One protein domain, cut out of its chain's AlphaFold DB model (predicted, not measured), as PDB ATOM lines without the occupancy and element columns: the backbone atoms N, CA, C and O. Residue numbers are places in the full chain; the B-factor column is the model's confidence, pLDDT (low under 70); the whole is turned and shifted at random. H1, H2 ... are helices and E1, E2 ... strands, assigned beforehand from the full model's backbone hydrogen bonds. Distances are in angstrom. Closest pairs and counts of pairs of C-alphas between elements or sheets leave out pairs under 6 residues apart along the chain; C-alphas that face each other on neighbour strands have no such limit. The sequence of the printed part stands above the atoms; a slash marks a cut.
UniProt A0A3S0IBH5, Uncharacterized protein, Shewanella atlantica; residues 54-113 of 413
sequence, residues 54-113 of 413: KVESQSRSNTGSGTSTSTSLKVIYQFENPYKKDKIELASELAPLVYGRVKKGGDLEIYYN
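This is residues 54 to 113 of the 413 residues of an uncharacterized protein of Shewanella atlantica (UniProt A0A3S0IBH5). The domain is a long, narrow, strongly twisted ribbon of three strands with E2 as its spine: E1 runs beside residues 66 to 75 of E2, and E3 beside residues 73 to 80. The short helix H1 packs on one face of the ribbon near residue Leu 73, E4 runs crosswise near E2, and residues 62 to 67, around the turn from E1 to E2, stick out at one end. The printed part has 60 residues, with one named helix and four named strands in the order E1, E2, E3, H1, E4; the sheet's order is E1, E2, E3, antiparallel throughout, and the class is mostly strand. The whole is only just extended, close to loose, with a radius of gyration of the C-alphas of 15.8 A, and it spans 54 by 21 by 16 A.

E1 covers residues 54 to 63 and is 28.9 A long from first to last C-alpha, beginning with C-alpha 54 at (33.597, 20.993, 276.139). After a tight link of two residues, E2 covers residues 66 to 80, the longest strand with 15 residues and 45.2 A; its C-alpha 80 is at (38.438, 9.151, 262.249). A short link of seven residues leads to E3, residues 88 to 94, 20.3 A long. A tight link of one residue follows, and then H1, residues 96 to 99, 5.2 A long. After another short link of seven residues, E4 covers residues 107 to 112 over 15.1 A and ends with C-alpha 112 at (47.871, 10.631, 267.431).

E1, E2 and E3 form a meander, each strand the antiparallel neighbour of the one before, with E1 and E3 as edge strands and E2 as the inner strand. E1 and E2 are a hairpin with 155 degrees between their directions. The C-alphas of Gln 58 and Thr 71 face each other at 4.5 A, and N 72 and O 57 are within hydrogen-bond range at 2.8 A, as are N 59 and O 70 at 2.9 A. E2 and E3 are also a hairpin, at 156 degrees. There the C-alphas of Ile 76 and Ser 92 face each other at 4.3 A, and N 89 and O 79 are within hydrogen-bond range at 2.8 A, N 77 and O 91 at 2.9 A. The sheet is strongly twisted, its C-alphas lying up to 5.0 A off the best plane through them. H1 is on the sheet at a height of 6.6 A over the sheet, but over none of its strands. The closest C-alphas of H1 and E2 are those of Pro 96 and Leu 73, 5.1 A apart; those of H1 and E1 are Tyr 99 and Lys 54, 7.4 A apart. H1 is too short for any pair of O of residue i and N of residue i+4 inside it, and its one pair of O i and N i+3 is not within range. E4 pairs with no named strand. E4 and E2 are near each other, with 8 pairs of C-alphas within 10 A, while E4 is apart from E1, E3 and H1.

The outline is a rod, and the two C-alphas farthest apart are those of Ser 65 and Lys 85, at 53.8 A. The first and last printed C-alphas, of Lys 54 and Asn 113, are 22.7 A apart. The printed part has no cut, and no link between named elements is long. Residues 62 to 67 stand free. The mean pLDDT of the printed part is 77.7, and the model's confidence is low, under 70, in residues 61 to 68 and residues 83 to 86.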
ATOM      1  N   LYS A  54      32.747  20.271 275.190       89.62
ATOM      2  CA  LYS A  54      33.597  20.993 276.139       89.62
ATOM      3  C   LYS A  54      33.031  20.802 277.537       89.62
ATOM      4  O   LYS A  54      31.836  20.996 277.745       89.62
ATOM      5  N   VAL A  55      33.882  20.408 278.476       87.06
ATOM      6  CA  VAL A  55      33.479  20.134 279.856       87.06
ATOM      7  C   VAL A  55      34.302  20.995 280.797       87.06
ATOM      8  O   VAL A  55      35.530  20.937 280.794       87.06
ATOM      9  N   GLU A  56      33.612  21.764 281.630       87.50
ATOM     10  CA  GLU A  56      34.188  22.485 282.757       87.50
ATOM     11  C   GLU A  56      33.739  21.803 284.048       87.50
ATOM     12  O   GLU A  56      32.547  21.624 284.290       87.50
ATOM     13  N   SER A  57      34.698  21.386 284.870       82.94
ATOM     14  CA  SER A  57      34.425  20.741 286.154       82.94
ATOM     15  C   SER A  57      35.151  21.477 287.267       82.94
ATOM     16  O   SER A  57      36.375  21.604 287.220       82.94
ATOM     17  N   GLN A  58      34.419  21.915 288.287       82.06
ATOM     18  CA  GLN A  58      34.995  22.524 289.483       82.06
ATOM     19  C   GLN A  58      35.097  21.482 290.596       82.06
ATOM     20  O   GLN A  58      34.105  20.856 290.965       82.06
ATOM     21  N   SER A  59      36.295  21.301 291.146       71.94
ATOM     22  CA  SER A  59      36.513  20.489 292.343       71.94
ATOM     23  C   SER A  59      36.866  21.394 293.516       71.94
ATOM     24  O   SER A  59      37.804  22.193 293.428       71.94
ATOM     25  N   ARG A  60      36.131  21.256 294.620       72.81
ATOM     26  CA  ARG A  60      36.459  21.884 295.903       72.81
ATOM     27  C   ARG A  60      37.273  20.911 296.743       72.81
ATOM     28  O   ARG A  60      36.820  19.796 296.985       72.81
ATOM     29  N   SER A  61      38.438  21.346 297.207       60.66
ATOM     30  CA  SER A  61      39.165  20.658 298.270       60.66
ATOM     31  C   SER A  61      39.131  21.507 299.538       60.66
ATOM     32  O   SER A  61      39.442  22.701 299.524       60.66
ATOM     33  N   ASN A  62      38.715  20.874 300.636       51.25
ATOM     34  CA  ASN A  62      38.789  21.447 301.972       51.25
ATOM     35  C   ASN A  62      40.038  20.891 302.642       51.25
ATOM     36  O   ASN A  62      40.085  19.713 302.992       51.25
ATOM     37  N   THR A  63      41.042  21.738 302.832       55.12
ATOM     38  CA  THR A  63      42.104  21.474 303.801       55.12
ATOM     39  C   THR A  63      41.838  22.321 305.043       55.12
ATOM     40  O   THR A  63      41.187  23.362 304.971       55.12
ATOM     41  N   GLY A  64      42.315  21.876 306.211       51.81
ATOM     42  CA  GLY A  64      42.049  22.530 307.503       51.81
ATOM     43  C   GLY A  64      42.502  23.997 307.615       51.81
ATOM     44  O   GLY A  64      42.204  24.637 308.614       51.81
ATOM     45  N   SER A  65      43.191  24.537 306.604       55.34
ATOM     46  CA  SER A  65      43.656  25.925 306.514       55.34
ATOM     47  C   SER A  65      42.989  26.760 305.404       55.34
ATOM     48  O   SER A  65      43.334  27.930 305.257       55.34
ATOM     49  N   GLY A  66      42.032  26.216 304.635       54.00
ATOM     50  CA  GLY A  66      41.296  26.990 303.628       54.00
ATOM     51  C   GLY A  66      40.507  26.164 302.607       54.00
ATOM     52  O   GLY A  66      40.719  24.967 302.423       54.00
ATOM     53  N   THR A  67      39.585  26.833 301.913       63.00
ATOM     54  CA  THR A  67      38.856  26.291 300.754       63.00
ATOM     55  C   THR A  67      39.617  26.638 299.479       63.00
ATOM     56  O   THR A  67      39.771  27.814 299.158       63.00
ATOM     57  N   SER A  68      40.066  25.632 298.722       64.25
ATOM     58  CA  SER A  68      40.620  25.853 297.380       64.25
ATOM     59  C   SER A  68      39.679  25.284 296.316       64.25
ATOM     60  O   SER A  68      39.138  24.184 296.455       64.25
ATOM     61  N   THR A  69      39.425  26.074 295.274       72.69
ATOM     62  CA  THR A  69      38.629  25.675 294.107       72.69
ATOM     63  C   THR A  69      39.571  25.491 292.927       72.69
ATOM     64  O   THR A  69      40.308  26.404 292.569       72.69
ATOM     65  N   SER A  70      39.569  24.292 292.344       73.12
ATOM     66  CA  SER A  70      40.302  23.989 291.115       73.12
ATOM     67  C   SER A  70      39.311  23.759 289.983       73.12
ATOM     68  O   SER A  70      38.365  22.982 290.134       73.12
ATOM     69  N   THR A  71      39.527  24.436 288.859       79.44
ATOM     70  CA  THR A  71      38.701  24.314 287.655       79.44
ATOM     71  C   THR A  71      39.462  23.502 286.618       79.44
ATOM     72  O   THR A  71      40.522  23.907 286.148       79.44
ATOM     73  N   SER A  72      38.915  22.347 286.253       80.56
ATOM     74  CA  SER A  72      39.432  21.490 285.190       80.56
ATOM     75  C   SER A  72      38.645  21.748 283.906       80.56
ATOM     76  O   SER A  72      37.434  21.537 283.863       80.56
ATOM     77  N   LEU A  73      39.355  22.171 282.861       84.56
ATOM     78  CA  LEU A  73      38.814  22.440 281.532       84.56
ATOM     79  C   LEU A  73      39.217  21.314 280.576       84.56
ATOM     80  O   LEU A  73      40.405  21.122 280.301       84.56
ATOM     81  N   LYS A  74      38.230  20.574 280.073       85.56
ATOM     82  CA  LYS A  74      38.420  19.445 279.158       85.56
ATOM     83  C   LYS A  74      37.774  19.717 277.808       85.56
ATOM     84  O   LYS A  74      36.666  20.252 277.732       85.56
ATOM     85  N   VAL A  75      38.452  19.299 276.749       85.12
ATOM     86  CA  VAL A  75      37.903  19.268 275.391       85.12
ATOM     87  C   VAL A  75      37.753  17.805 274.997       85.12
ATOM     88  O   VAL A  75      38.680  17.019 275.180       85.12
ATOM     89  N   ILE A  76      36.566  17.448 274.513       87.50
ATOM     90  CA  ILE A  76      36.259  16.140 273.942       87.50
ATOM     91  C   ILE A  76      36.219  16.325 272.435       87.50
ATOM     92  O   ILE A  76      35.477  17.174 271.934       87.50
ATOM     93  N   TYR A  77      37.017  15.548 271.727       87.62
ATOM     94  CA  TYR A  77      37.126  15.595 270.281       87.62
ATOM     95  C   TYR A  77      36.862  14.218 269.683       87.62
ATOM     96  O   TYR A  77      37.080  13.184 270.314       87.62
ATOM     97  N   GLN A  78      36.339  14.256 268.470       89.81
ATOM     98  CA  GLN A  78      35.951  13.127 267.655       89.81
ATOM     99  C   GLN A  78      36.828  13.137 266.407       89.81
ATOM    100  O   GLN A  78      37.002  14.188 265.793       89.81
ATOM    101  N   PHE A  79      37.405  12.001 266.044       87.31
ATOM    102  CA  PHE A  79      38.252  11.891 264.858       87.31
ATOM    103  C   PHE A  79      38.107  10.509 264.236       87.31
ATOM    104  O   PHE A  79      37.826   9.532 264.931       87.31
ATOM    105  N   GLU A  80      38.290  10.433 262.923       84.19
ATOM    106  CA  GLU A  80      38.438   9.151 262.249       84.19
ATOM    107  C   GLU A  80      39.807   8.575 262.610       84.19
ATOM    108  O   GLU A  80      40.831   9.255 262.493       84.19
ATOM    109  N   ASN A  81      39.823   7.344 263.112       78.19
ATOM    110  CA  ASN A  81      41.067   6.678 263.447       78.19
ATOM    111  C   ASN A  81      41.834   6.418 262.137       78.19
ATOM    112  O   ASN A  81      41.347   5.655 261.302       78.19
ATOM    113  N   PRO A  82      43.038   6.997 261.951       72.88
ATOM    114  CA  PRO A  82      43.785   6.859 260.700       72.88
ATOM    115  C   PRO A  82      44.221   5.413 260.440       72.88
ATOM    116  O   PRO A  82      44.605   5.091 259.322       72.88
ATOM    117  N   TYR A  83      44.146   4.569 261.469       67.19
ATOM    118  CA  TYR A  83      44.533   3.168 261.467       67.19
ATOM    119  C   TYR A  83      43.332   2.208 261.500       67.19
ATOM    120  O   TYR A  83      43.475   1.005 261.701       67.19
ATOM    121  N   LYS A  84      42.095   2.725 261.431       67.31
ATOM    122  CA  LYS A  84      40.876   1.903 261.380       67.31
ATOM    123  C   LYS A  84      39.851   2.571 260.483       67.31
ATOM    124  O   LYS A  84      39.152   3.487 260.910       67.31
ATOM    125  N   LYS A  85      39.746   2.058 259.256       65.06
ATOM    126  CA  LYS A  85      38.798   2.541 258.252       65.06
ATOM    127  C   LYS A  85      37.379   2.625 258.825       65.06
ATOM    128  O   LYS A  85      36.925   1.680 259.472       65.06
ATOM    129  N   ASP A  86      36.713   3.754 258.587       67.94
ATOM    130  CA  ASP A  86      35.331   4.029 258.996       67.94
ATOM    131  C   ASP A  86      35.095   3.976 260.524       67.94
ATOM    132  O   ASP A  86      33.950   3.992 260.986       67.94
ATOM    133  N   LYS A  87      36.158   3.934 261.344       75.62
ATOM    134  CA  LYS A  87      36.040   3.951 262.803       75.62
ATOM    135  C   LYS A  87      36.244   5.358 263.336       75.62
ATOM    136  O   LYS A  87      37.331   5.926 263.261       75.62
ATOM    137  N   ILE A  88      35.218   5.863 264.003       82.38
ATOM    138  CA  ILE A  88      35.288   7.136 264.701       82.38
ATOM    139  C   ILE A  88      35.645   6.904 266.171       82.38
ATOM    140  O   ILE A  88      35.029   6.086 266.851       82.38
ATOM    141  N   GLU A  89      36.650   7.621 266.668       81.00
ATOM    142  CA  GLU A  89      37.054   7.590 268.071       81.00
ATOM    143  C   GLU A  89      36.729   8.901 268.781       81.00
ATOM    144  O   GLU A  89      36.831   9.993 268.219       81.00
ATOM    145  N   LEU A  90      36.352   8.773 270.053       82.94
ATOM    146  CA  LEU A  90      36.146   9.877 270.979       82.94
ATOM    147  C   LEU A  90      37.277   9.888 272.000       82.94
ATOM    148  O   LEU A  90      37.541   8.894 272.677       82.94
ATOM    149  N   ALA A  91      37.911  11.042 272.154       81.50
ATOM    150  CA  ALA A  91      38.963  11.236 273.132       81.50
ATOM    151  C   ALA A  91      38.782  12.548 273.889       81.50
ATOM    152  O   ALA A  91      38.147  13.491 273.419       81.50
ATOM    153  N   SER A  92      39.321  12.586 275.107       80.50
ATOM    154  CA  SER A  92      39.218  13.739 275.997       80.50
ATOM    155  C   SER A  92      40.580  14.122 276.557       80.50
ATOM    156  O   SER A  92      41.279  13.263 277.096       80.50
ATOM    157  N   GLU A  93      40.905  15.412 276.530       77.69
ATOM    158  CA  GLU A  93      42.158  15.951 277.066       77.69
ATOM    159  C   GLU A  93      41.891  17.177 277.947       77.69
ATOM    160  O   GLU A  93      40.957  17.952 277.711       77.69
ATOM    161  N   LEU A  94      42.715  17.353 278.984       75.56
ATOM    162  CA  LEU A  94      42.783  18.601 279.741       75.56
ATOM    163  C   LEU A  94      43.461  19.652 278.864       75.56
ATOM    164  O   LEU A  94      44.657  19.563 278.620       75.56
ATOM    165  N   ALA A  95      42.706  20.646 278.410       73.94
ATOM    166  CA  ALA A  95      43.193  21.617 277.433       73.94
ATOM    167  C   ALA A  95      42.856  23.060 277.848       73.94
ATOM    168  O   ALA A  95      42.180  23.771 277.102       73.94
ATOM    169  N   PRO A  96      43.308  23.535 279.026       74.06
ATOM    170  CA  PRO A  96      42.906  24.835 279.570       74.06
ATOM    171  C   PRO A  96      43.253  26.018 278.656       74.06
ATOM    172  O   PRO A  96      42.502  26.986 278.586       74.06
ATOM    173  N   LEU A  97      44.354  25.927 277.909       73.56
ATOM    174  CA  LEU A  97      44.829  27.004 277.034       73.56
ATOM    175  C   LEU A  97      44.105  27.062 275.686       73.56
ATOM    176  O   LEU A  97      44.055  28.114 275.050       73.56
ATOM    177  N   VAL A  98      43.538  25.937 275.255       75.88
ATOM    178  CA  VAL A  98      42.827  25.822 273.977       75.88
ATOM    179  C   VAL A  98      41.314  25.868 274.187       75.88
ATOM    180  O   VAL A  98      40.592  26.286 273.286       75.88
ATOM    181  N   TYR A  99      40.832  25.581 275.402       82.81
ATOM    182  CA  TYR A  99      39.416  25.595 275.775       82.81
ATOM    183  C   TYR A  99      38.700  26.886 275.364       82.81
ATOM    184  O   TYR A  99      37.605  26.826 274.818       82.81
ATOM    185  N   GLY A 100      39.304  28.059 275.571       81.12
ATOM    186  CA  GLY A 100      38.704  29.341 275.173       81.12
ATOM    187  C   GLY A 100      38.702  29.605 273.660       81.12
ATOM    188  O   GLY A 100      37.935  30.438 273.189       81.12
ATOM    189  N   ARG A 101      39.549  28.904 272.899       81.50
ATOM    190  CA  ARG A 101      39.776  29.132 271.462       81.50
ATOM    191  C   ARG A 101      38.953  28.205 270.576       81.50
ATOM    192  O   ARG A 101      38.629  28.576 269.454       81.50
ATOM    193  N   VAL A 102      38.596  27.026 271.079       85.62
ATOM    194  CA  VAL A 102      37.807  26.048 270.324       85.62
ATOM    195  C   VAL A 102      36.309  26.177 270.584       85.62
ATOM    196  O   VAL A 102      35.853  26.410 271.715       85.62
ATOM    197  N   LYS A 103      35.530  25.985 269.519       87.94
ATOM    198  CA  LYS A 103      34.067  25.917 269.547       87.94
ATOM    199  C   LYS A 103      33.625  24.477 269.311       87.94
ATOM    200  O   LYS A 103      34.288  23.745 268.586       87.94
ATOM    201  N   LYS A 104      32.501  24.085 269.914       88.81
ATOM    202  CA  LYS A 104      31.842  22.815 269.589       88.81
ATOM    203  C   LYS A 104      31.512  22.791 268.090       88.81
ATOM    204  O   LYS A 104      31.011  23.789 267.578       88.81
ATOM    205  N   GLY A 105      31.817  21.681 267.425       86.62
ATOM    206  CA  GLY A 105      31.700  21.513 265.975       86.62
ATOM    207  C   GLY A 105      32.809  22.180 265.157       86.62
ATOM    208  O   GLY A 105      32.742  22.142 263.938       86.62
ATOM    209  N   GLY A 106      33.800  22.814 265.796       88.38
ATOM    210  CA  GLY A 106      34.984  23.334 265.111       88.38
ATOM    211  C   GLY A 106      36.095  22.293 265.011       88.38
ATOM    212  O   GLY A 106      36.113  21.331 265.780       88.38
ATOM    213  N   ASP A 107      37.041  22.530 264.109       88.38
ATOM    214  CA  ASP A 107      38.174  21.635 263.880       88.38
ATOM    215  C   ASP A 107      39.370  21.961 264.779       88.38
ATOM    216  O   ASP A 107      39.593  23.103 265.200       88.38
ATOM    217  N   LEU A 108      40.145  20.926 265.078       86.31
ATOM    218  CA  LEU A 108      41.331  20.962 265.914       86.31
ATOM    219  C   LEU A 108      42.369  19.978 265.368       86.31
ATOM    220  O   LEU A 108      42.090  18.794 265.208       86.31
ATOM    221  N   GLU A 109      43.596  20.450 265.170       86.88
ATOM    222  CA  GLU A 109      44.716  19.577 264.822       86.88
ATOM    223  C   GLU A 109      45.257  18.859 266.067       86.88
ATOM    224  O   GLU A 109      45.591  19.497 267.076       86.88
ATOM    225  N   ILE A 110      45.383  17.537 265.980       86.94
ATOM    226  CA  ILE A 110      45.939  16.678 267.030       86.94
ATOM    227  C   ILE A 110      47.044  15.780 266.469       86.94
ATOM    228  O   ILE A 110      47.041  15.431 265.290       86.94
ATOM    229  N   TYR A 111      47.982  15.393 267.330       86.62
ATOM    230  CA  TYR A 111      48.903  14.293 267.064       86.62
ATOM    231  C   TYR A 111      48.357  13.030 267.716       86.62
ATOM    232  O   TYR A 111      48.016  13.060 268.899       86.62
ATOM    233  N   TYR A 112      48.284  11.944 266.953       83.19
ATOM    234  CA  TYR A 112      47.871  10.631 267.431       83.19
ATOM    235  C   TYR A 112      49.021   9.638 267.252       83.19
ATOM    236  O   TYR A 112      49.506   9.430 266.140       83.19
ATOM    237  N   ASN A 113      49.439   9.027 268.358       81.19
ATOM    238  CA  ASN A 113      50.472   7.995 268.413       81.19
ATOM    239  C   ASN A 113      49.895   6.740 269.071       81.19
ATOM    240  O   ASN A 113      49.783   6.675 270.299       81.19
TER     241      ASN A 113